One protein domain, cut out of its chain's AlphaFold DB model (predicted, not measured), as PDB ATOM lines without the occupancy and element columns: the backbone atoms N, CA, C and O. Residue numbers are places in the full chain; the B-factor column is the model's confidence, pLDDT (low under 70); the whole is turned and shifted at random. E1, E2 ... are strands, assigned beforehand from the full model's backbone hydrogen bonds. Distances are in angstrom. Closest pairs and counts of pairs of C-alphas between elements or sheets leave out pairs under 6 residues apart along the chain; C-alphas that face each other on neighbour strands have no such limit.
ATOM      1  N   HIS A  61      13.718 -22.465  21.945       57.53
ATOM      2  CA  HIS A  61      14.095 -23.780  22.444       57.53
ATOM      3  C   HIS A  61      13.358 -24.996  21.843       57.53
ATOM      4  O   HIS A  61      13.179 -25.978  22.537       57.53
ATOM      5  N   SER A  62      12.947 -25.029  20.575       67.12
ATOM      6  CA  SER A  62      12.537 -26.320  19.979       67.12
ATOM      7  C   SER A  62      13.733 -27.283  19.839       67.12
ATOM      8  O   SER A  62      14.801 -26.863  19.394       67.12
ATOM      9  N   ILE A  63      13.566 -28.566  20.175       68.88
ATOM     10  CA  ILE A  63      14.602 -29.609  20.063       68.88
ATOM     11  C   ILE A  63      14.167 -30.633  19.011       68.88
ATOM     12  O   ILE A  63      13.014 -31.065  19.009       68.88
ATOM     13  N   LEU A  64      15.093 -31.019  18.127       68.56
ATOM     14  CA  LEU A  64      14.900 -32.100  17.162       68.56
ATOM     15  C   LEU A  64      15.316 -33.430  17.806       68.56
ATOM     16  O   LEU A  64      16.486 -33.612  18.135       68.56
ATOM     17  N   GLN A  65      14.376 -34.359  17.965       66.31
ATOM     18  CA  GLN A  65      14.630 -35.709  18.476       66.31
ATOM     19  C   GLN A  65      13.814 -36.719  17.666       66.31
ATOM     20  O   GLN A  65      12.629 -36.499  17.424       66.31
ATOM     21  N   ASP A  66      14.440 -37.807  17.213       69.25
ATOM     22  CA  ASP A  66      13.813 -38.818  16.342       69.25
ATOM     23  C   ASP A  66      13.136 -38.209  15.102       69.25
ATOM     24  O   ASP A  66      12.000 -38.542  14.763       69.25
ATOM     25  N   GLN A  67      13.824 -37.249  14.470       67.69
ATOM     26  CA  GLN A  67      13.320 -36.448  13.347       67.69
ATOM     27  C   GLN A  67      12.050 -35.642  13.661       67.69
ATOM     28  O   GLN A  67      11.441 -35.112  12.742       67.69
ATOM     29  N   LYS A  68      11.661 -35.507  14.937       68.00
ATOM     30  CA  LYS A  68      10.488 -34.762  15.407       68.00
ATOM     31  C   LYS A  68      10.876 -33.522  16.193       68.00
ATOM     32  O   LYS A  68      11.763 -33.564  17.041       68.00
ATOM     33  N   CYS A  69      10.186 -32.420  15.925       72.56
ATOM     34  CA  CYS A  69      10.361 -31.181  16.668       72.56
ATOM     35  C   CYS A  69       9.465 -31.142  17.903       72.56
ATOM     36  O   CYS A  69       8.240 -31.225  17.800       72.56
ATOM     37  N   TYR A  70      10.083 -30.972  19.067       68.94
ATOM     38  CA  TYR A  70       9.394 -30.772  20.337       68.94
ATOM     39  C   TYR A  70       9.671 -29.359  20.848       68.94
ATOM     40  O   TYR A  70      10.810 -28.900  20.749       68.94
ATOM     41  N   PRO A  71       8.684 -28.655  21.420       65.06
ATOM     42  CA  PRO A  71       8.985 -27.456  22.195       65.06
ATOM     43  C   PRO A  71       9.893 -27.850  23.374       65.06
ATOM     44  O   PRO A  71       9.662 -28.894  23.976       65.06
ATOM     45  N   ALA A  72      10.914 -27.072  23.754       61.69
ATOM     46  CA  ALA A  72      11.569 -27.350  25.045       61.69
ATOM     47  C   ALA A  72      10.742 -26.834  26.217       61.69
ATOM     48  O   ALA A  72      10.908 -27.347  27.320       61.69
ATOM     49  N   ASN A  73       9.859 -25.855  25.992       66.25
ATOM     50  CA  ASN A  73       9.088 -25.229  27.057       66.25
ATOM     51  C   ASN A  73       7.661 -25.780  27.126       66.25
ATOM     52  O   ASN A  73       6.910 -25.729  26.153       66.25
ATOM     53  N   CYS A  74       7.282 -26.246  28.312       73.12
ATOM     54  CA  CYS A  74       5.927 -26.638  28.679       73.12
ATOM     55  C   CYS A  74       5.279 -25.523  29.495       73.12
ATOM     56  O   CYS A  74       5.342 -25.503  30.724       73.12
ATOM     57  N   GLY A  75       4.696 -24.546  28.796       71.00
ATOM     58  CA  GLY A  75       4.271 -23.289  29.410       71.00
ATOM     59  C   GLY A  75       5.473 -22.367  29.622       71.00
ATOM     60  O   GLY A  75       6.081 -21.933  28.648       71.00
ATOM     61  N   ASN A  76       5.825 -22.090  30.882       67.00
ATOM     62  CA  ASN A  76       6.909 -21.161  31.243       67.00
ATOM     63  C   ASN A  76       8.237 -21.849  31.605       67.00
ATOM     64  O   ASN A  76       9.215 -21.166  31.894       67.00
ATOM     65  N   GLU A  77       8.283 -23.182  31.613       73.69
ATOM     66  CA  GLU A  77       9.414 -23.954  32.137       73.69
ATOM     67  C   GLU A  77       9.914 -24.981  31.118       73.69
ATOM     68  O   GLU A  77       9.126 -25.568  30.372       73.69
ATOM     69  N   SER A  78      11.230 -25.210  31.108       74.75
ATOM     70  CA  SER A  78      11.881 -26.195  30.239       74.75
ATOM     71  C   SER A  78      11.962 -27.569  30.902       74.75
ATOM     72  O   SER A  78      12.333 -27.658  32.075       74.75
ATOM     73  N   CYS A  79      11.656 -28.625  30.137       76.62
ATOM     74  CA  CYS A  79      11.799 -30.028  30.564       76.62
ATOM     75  C   CYS A  79      13.211 -30.599  30.310       76.62
ATOM     76  O   CYS A  79      13.516 -31.716  30.723       76.62
ATOM     77  N   TYR A  80      14.058 -29.859  29.588       70.38
ATOM     78  CA  TYR A  80      15.401 -30.285  29.192       70.38
ATOM     79  C   TYR A  80      16.388 -30.205  30.375       70.38
ATOM     80  O   TYR A  80      16.290 -29.264  31.170       70.38
ATOM     81  N   PRO A  81      17.388 -31.107  30.488       70.69
ATOM     82  CA  PRO A  81      17.749 -32.198  29.568       70.69
ATOM     83  C   PRO A  81      17.014 -33.521  29.775       70.69
ATOM     84  O   PRO A  81      17.068 -34.370  28.895       70.69
ATOM     85  N   ASN A  82      16.324 -33.710  30.898       79.00
ATOM     86  CA  ASN A  82      15.832 -35.033  31.303       79.00
ATOM     87  C   ASN A  82      14.359 -35.265  30.947       79.00
ATOM     88  O   ASN A  82      13.633 -35.965  31.658       79.00
ATOM     89  N   GLY A  83      13.884 -34.634  29.882       78.62
ATOM     90  CA  GLY A  83      12.505 -34.748  29.460       78.62
ATOM     91  C   GLY A  83      12.183 -33.929  28.227       78.62
ATOM     92  O   GLY A  83      12.934 -33.056  27.793       78.62
ATOM     93  N   ILE A  84      11.008 -34.218  27.683       77.75
ATOM     94  CA  ILE A  84      10.484 -33.598  26.473       77.75
ATOM     95  C   ILE A  84       9.098 -33.039  26.716       77.75
ATOM     96  O   ILE A  84       8.254 -33.676  27.350       77.75
ATOM     97  N   CYS A  85       8.845 -31.851  26.181       78.06
ATOM     98  CA  CYS A  85       7.521 -31.270  26.254       78.06
ATOM     99  C   CYS A  85       6.607 -31.891  25.191       78.06
ATOM    100  O   CYS A  85       6.944 -31.921  24.005       78.06
ATOM    101  N   LYS A  86       5.437 -32.393  25.602       75.88
ATOM    102  CA  LYS A  86       4.432 -32.969  24.696       75.88
ATOM    103  C   LYS A  86       3.061 -32.354  24.926       75.88
ATOM    104  O   LYS A  86       2.687 -32.077  26.059       75.88
ATOM    105  N   LEU A  87       2.298 -32.196  23.847       70.19
ATOM    106  CA  LEU A  87       0.886 -31.837  23.920       70.19
ATOM    107  C   LEU A  87       0.066 -33.083  24.288       70.19
ATOM    108  O   LEU A  87       0.070 -34.071  23.554       70.19
ATOM    109  N   VAL A  88      -0.619 -33.040  25.427       75.19
ATOM    110  CA  VAL A  88      -1.505 -34.093  25.934       75.19
ATOM    111  C   VAL A  88      -2.824 -33.437  26.322       75.19
ATOM    112  O   VAL A  88      -2.834 -32.564  27.181       75.19
ATOM    113  N   ASN A  89      -3.935 -33.854  25.704       78.19
ATOM    114  CA  ASN A  89      -5.272 -33.302  25.968       78.19
ATOM    115  C   ASN A  89      -5.288 -31.759  25.977       78.19
ATOM    116  O   ASN A  89      -5.713 -31.148  26.951       78.19
ATOM    117  N   GLU A  90      -4.755 -31.144  24.913       72.75
ATOM    118  CA  GLU A  90      -4.669 -29.681  24.731       72.75
ATOM    119  C   GLU A  90      -3.762 -28.926  25.728       72.75
ATOM    120  O   GLU A  90      -3.639 -27.706  25.643       72.75
ATOM    121  N   ALA A  91      -3.050 -29.628  26.616       71.19
ATOM    122  CA  ALA A  91      -2.082 -29.042  27.540       71.19
ATOM    123  C   ALA A  91      -0.651 -29.511  27.238       71.19
ATOM    124  O   ALA A  91      -0.408 -30.681  26.940       71.19
ATOM    125  N   PHE A  92       0.322 -28.605  27.335       75.56
ATOM    126  CA  PHE A  92       1.740 -28.956  27.241       75.56
ATOM    127  C   PHE A  92       2.232 -29.521  28.577       75.56
ATOM    128  O   PHE A  92       2.202 -28.829  29.594       75.56
ATOM    129  N   VAL A  93       2.688 -30.775  28.580       80.19
ATOM    130  CA  VAL A  93       3.136 -31.504  29.774       80.19
ATOM    131  C   VAL A  93       4.548 -32.047  29.566       80.19
ATOM    132  O   VAL A  93       4.862 -32.597  28.505       80.19
ATOM    133  N   CYS A  94       5.407 -31.908  30.582       83.12
ATOM    134  CA  CYS A  94       6.734 -32.514  30.561       83.12
ATOM    135  C   CYS A  94       6.617 -34.029  30.694       83.12
ATOM    136  O   CYS A  94       6.086 -34.544  31.680       83.12
ATOM    137  N   ARG A  95       7.164 -34.751  29.720       85.50
ATOM    138  CA  ARG A  95       7.378 -36.190  29.815       85.50
ATOM    139  C   ARG A  95       8.832 -36.430  30.177       85.50
ATOM    140  O   ARG A  95       9.712 -36.262  29.338       85.50
ATOM    141  N   CYS A  96       9.052 -36.791  31.431       84.81
ATOM    142  CA  CYS A  96      10.385 -36.985  31.968       84.81
ATOM    143  C   CYS A  96      10.930 -38.383  31.697       84.81
ATOM    144  O   CYS A  96      10.181 -39.364  31.663       84.81
ATOM    145  N   GLU A  97      12.242 -38.456  31.531       85.81
ATOM    146  CA  GLU A  97      13.004 -39.690  31.402       85.81
ATOM    147  C   GLU A  97      13.615 -40.080  32.752       85.81
ATOM    148  O   GLU A  97      13.578 -39.317  33.721       85.81
ATOM    149  N   SER A  98      14.135 -41.305  32.831       86.62
ATOM    150  CA  SER A  98      14.961 -41.773  33.954       86.62
ATOM    151  C   SER A  98      14.322 -41.626  35.348       86.62
ATOM    152  O   SER A  98      15.014 -41.488  36.352       86.62
ATOM    153  N   GLY A  99      12.986 -41.667  35.421       84.75
ATOM    154  CA  GLY A  99      12.234 -41.574  36.676       84.75
ATOM    155  C   GLY A  99      12.176 -40.173  37.297       84.75
ATOM    156  O   GLY A  99      11.794 -40.054  38.458       84.75
ATOM    157  N   MET A 100      12.544 -39.126  36.553       89.19
ATOM    158  CA  MET A 100      12.536 -37.742  37.039       89.19
ATOM    159  C   MET A 100      11.110 -37.222  37.289       89.19
ATOM    160  O   MET A 100      10.135 -37.677  36.686       89.19
ATOM    161  N   ASP A 101      10.980 -36.239  38.181       87.44
ATOM    162  CA  ASP A 101       9.685 -35.709  38.602       87.44
ATOM    163  C   ASP A 101       9.089 -34.743  37.563       87.44
ATOM    164  O   ASP A 101       9.611 -33.653  37.308       87.44
ATOM    165  N   ALA A 102       7.937 -35.123  37.003       82.56
ATOM    166  CA  ALA A 102       7.172 -34.301  36.069       82.56
ATOM    167  C   ALA A 102       6.636 -33.008  36.695       82.56
ATOM    168  O   ALA A 102       6.522 -32.004  35.993       82.56
ATOM    169  N   LYS A 103       6.355 -32.988  38.007       82.31
ATOM    170  CA  LYS A 103       5.934 -31.763  38.712       82.31
ATOM    171  C   LYS A 103       7.074 -30.760  38.858       82.31
ATOM    172  O   LYS A 103       6.820 -29.565  38.946       82.31
ATOM    173  N   ALA A 104       8.313 -31.244  38.857       82.75
ATOM    174  CA  ALA A 104       9.520 -30.431  38.896       82.75
ATOM    175  C   ALA A 104      10.125 -30.212  37.498       82.75
ATOM    176  O   ALA A 104      11.317 -29.924  37.386       82.75
ATOM    177  N   PHE A 105       9.334 -30.376  36.429       84.06
ATOM    178  CA  PHE A 105       9.780 -30.198  35.042       84.06
ATOM    179  C   PHE A 105      11.034 -31.020  34.706       84.06
ATOM    180  O   PHE A 105      11.919 -30.560  33.994       84.06
ATOM    181  N   CYS A 106      11.136 -32.236  35.249       86.62
ATOM    182  CA  CYS A 106      12.266 -33.141  35.036       86.62
ATOM    183  C   CYS A 106      13.620 -32.608  35.546       86.62
ATOM    184  O   CYS A 106      14.678 -33.042  35.084       86.62
ATOM    185  N   LYS A 107      13.616 -31.668  36.500       84.94
ATOM    186  CA  LYS A 107      14.838 -31.079  37.080       84.94
ATOM    187  C   LYS A 107      15.296 -31.767  38.364       84.94
ATOM    188  O   LYS A 107      16.441 -31.592  38.770       84.94
ATOM    189  N   SER A 108      14.428 -32.549  39.000       88.88
ATOM    190  CA  SER A 108      14.745 -33.278  40.225       88.88
ATOM    191  C   SER A 108      14.105 -34.658  40.251       88.88
ATOM    192  O   SER A 108      13.147 -34.935  39.527       88.88
ATOM    193  N   CYS A 109      14.626 -35.507  41.127       90.44
ATOM    194  CA  CYS A 109      14.026 -36.793  41.426       90.44
ATOM    195  C   CYS A 109      12.787 -36.647  42.328       90.44
ATOM    196  O   CYS A 109      12.729 -35.711  43.134       90.44
ATOM    197  N   PRO A 110      11.802 -37.557  42.219       89.75
ATOM    198  CA  PRO A 110      10.671 -37.619  43.137       89.75
ATOM    199  C   PRO A 110      11.117 -37.780  44.596       89.75
ATOM    200  O   PRO A 110      12.181 -38.331  44.889       89.75
ATOM    201  N   ALA A 111      10.273 -37.352  45.534       87.12
ATOM    202  CA  ALA A 111      10.547 -37.503  46.962       87.12
ATOM    203  C   ALA A 111      10.875 -38.966  47.335       87.12
ATOM    204  O   ALA A 111      10.176 -39.892  46.925       87.12
ATOM    205  N   GLY A 112      11.939 -39.167  48.122       84.25
ATOM    206  CA  GLY A 112      12.426 -40.497  48.520       84.25
ATOM    207  C   GLY A 112      13.380 -41.165  47.520       84.25
ATOM    208  O   GLY A 112      13.854 -42.275  47.768       84.25
ATOM    209  N   THR A 113      13.699 -40.494  46.411       89.75
ATOM    210  CA  THR A 113      14.684 -40.958  45.427       89.75
ATOM    211  C   THR A 113      15.815 -39.942  45.258       89.75
ATOM    212  O   THR A 113      15.662 -38.761  45.573       89.75
ATOM    213  N   LYS A 114      16.974 -40.405  44.793       88.88
ATOM    214  CA  LYS A 114      18.158 -39.591  44.489       88.88
ATOM    215  C   LYS A 114      18.664 -39.923  43.091       88.88
ATOM    216  O   LYS A 114      18.438 -41.029  42.608       88.88
ATOM    217  N   LEU A 115      19.354 -38.980  42.454       86.56
ATOM    218  CA  LEU A 115      19.989 -39.232  41.164       86.56
ATOM    219  C   LEU A 115      21.154 -40.210  41.376       86.56
ATOM    220  O   LEU A 115      22.091 -39.894  42.109       86.56
ATOM    221  N   GLY A 116      21.045 -41.405  40.803       83.81
ATOM    222  CA  GLY A 116      22.098 -42.414  40.795       83.81
ATOM    223  C   GLY A 116      23.151 -42.135  39.726       83.81
ATOM    224  O   GLY A 116      22.983 -41.267  38.866       83.81
ATOM    225  N   ASP A 117      24.230 -42.915  39.746       83.06
ATOM    226  CA  ASP A 117      25.363 -42.757  38.820       83.06
ATOM    227  C   ASP A 117      24.979 -43.037  37.356       83.06
ATOM    228  O   ASP A 117      25.633 -42.572  36.424       83.06
ATOM    229  N   SER A 118      23.882 -43.770  37.151       80.50
ATOM    230  CA  SER A 118      23.275 -44.047  35.846       80.50
ATOM    231  C   SER A 118      22.542 -42.842  35.236       80.50
ATOM    232  O   SER A 118      22.094 -42.910  34.092       80.50
ATOM    233  N   GLY A 119      22.384 -41.748  35.992       79.12
ATOM    234  CA  GLY A 119      21.533 -40.617  35.621       79.12
ATOM    235  C   GLY A 119      20.036 -40.879  35.827       79.12
ATOM    236  O   GLY A 119      19.219 -40.061  35.406       79.12
ATOM    237  N   ALA A 120      19.661 -41.991  36.470       86.12
ATOM    238  CA  ALA A 120      18.284 -42.300  36.838       86.12
ATOM    239  C   ALA A 120      17.998 -42.060  38.318       86.12
ATOM    240  O   ALA A 120      18.882 -42.140  39.169       86.12
ATOM    241  N   CYS A 121      16.739 -41.758  38.628       88.38
ATOM    242  CA  CYS A 121      16.281 -41.640  40.001       88.38
ATOM    243  C   CYS A 121      16.161 -43.023  40.631       88.38
ATOM    244  O   CYS A 121      15.355 -43.857  40.219       88.38
ATOM    245  N   GLU A 122      16.958 -43.244  41.665       89.69
ATOM    246  CA  GLU A 122      17.038 -44.489  42.410       89.69
ATOM    247  C   GLU A 122      16.509 -44.259  43.824       89.69
ATOM    248  O   GLU A 122      16.641 -43.168  44.389       89.69
ATOM    249  N   VAL A 123      15.892 -45.280  44.420       84.75
ATOM    250  CA  VAL A 123      15.453 -45.202  45.818       84.75
ATOM    251  C   VAL A 123      16.673 -44.889  46.673       84.75
ATOM    252  O   VAL A 123      17.706 -45.550  46.554       84.75
ATOM    253  N   ALA A 124      16.561 -43.880  47.537       72.19
ATOM    254  CA  ALA A 124      17.581 -43.633  48.535       72.19
ATOM    255  C   ALA A 124      17.553 -44.805  49.525       72.19
ATOM    256  O   ALA A 124      16.867 -44.765  50.541       72.19
ATOM    257  N   THR A 125      18.270 -45.886  49.214       62.62
ATOM    258  CA  THR A 125      18.671 -46.849  50.230       62.62
ATOM    259  C   THR A 125      19.573 -46.067  51.159       62.62
ATOM    260  O   THR A 125      20.731 -45.797  50.826       62.62
TER     261      THR A 125
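Overview. This is residues 61 to 125 of the 185 residues of the protein "Cysteine-rich membrane protein 2" of Spironucleus salmonicida (UniProt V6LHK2). Three strand hairpins follow one another along an elongated body. The largest, E3-E4, lies with E1-E2 towards one end, E5-E6 makes the other end, and the looped residues 97 to 112 fill the way between. The printed part has 65 residues, with no named helix and six named strands, E1 to E6 in order, in three separate antiparallel two-strand sheets. The class is all strand, though 26 of the 65 residues are in named strands. It is only just compact, close to loose, with a radius of gyration of the C-alphas of 12.4 A, and spans 37 by 22 by 18 A.

Arrangement. E3, residues 83 to 88, and E4, residues 91 to 96, form an antiparallel hairpin at 149 degrees, with N 86 and O 93 3.0 A apart, within hydrogen-bond range. E1, residues 62 to 65, and E2, residues 68 to 71, form another at 147 degrees, with N 63 and O 70 at 2.8 A. The closest C-alphas of E2 and E3 are those of Pro 71 and Cys 85, 5.8 A apart. E5, residues 113 to 115, and E6, residues 121 to 123, form the third at 137 degrees, with N 114 and O 122 at 2.8 A. E4 and E5 are apart.

Along the chain. E3 measures 14.5 A from first to last C-alpha, E4 15.4 A, E1 9.7 A, E2 10.1 A, E5 7.0 A and E6 6.9 A. E1 begins at C-alpha 62 (12.537, -26.320, 19.979), and E6 ends at C-alpha 123 (15.453, -45.202, 45.818).

Size, cuts and confidence. The C-alphas farthest apart, those of Gln 67 and Thr 125, are 38.7 A apart. The printed part has no cut. The links E2 to E3 and E4 to E5 are long. The pLDDT is under 70 at residues 61 to 68, 70 to 73, 76 and 125.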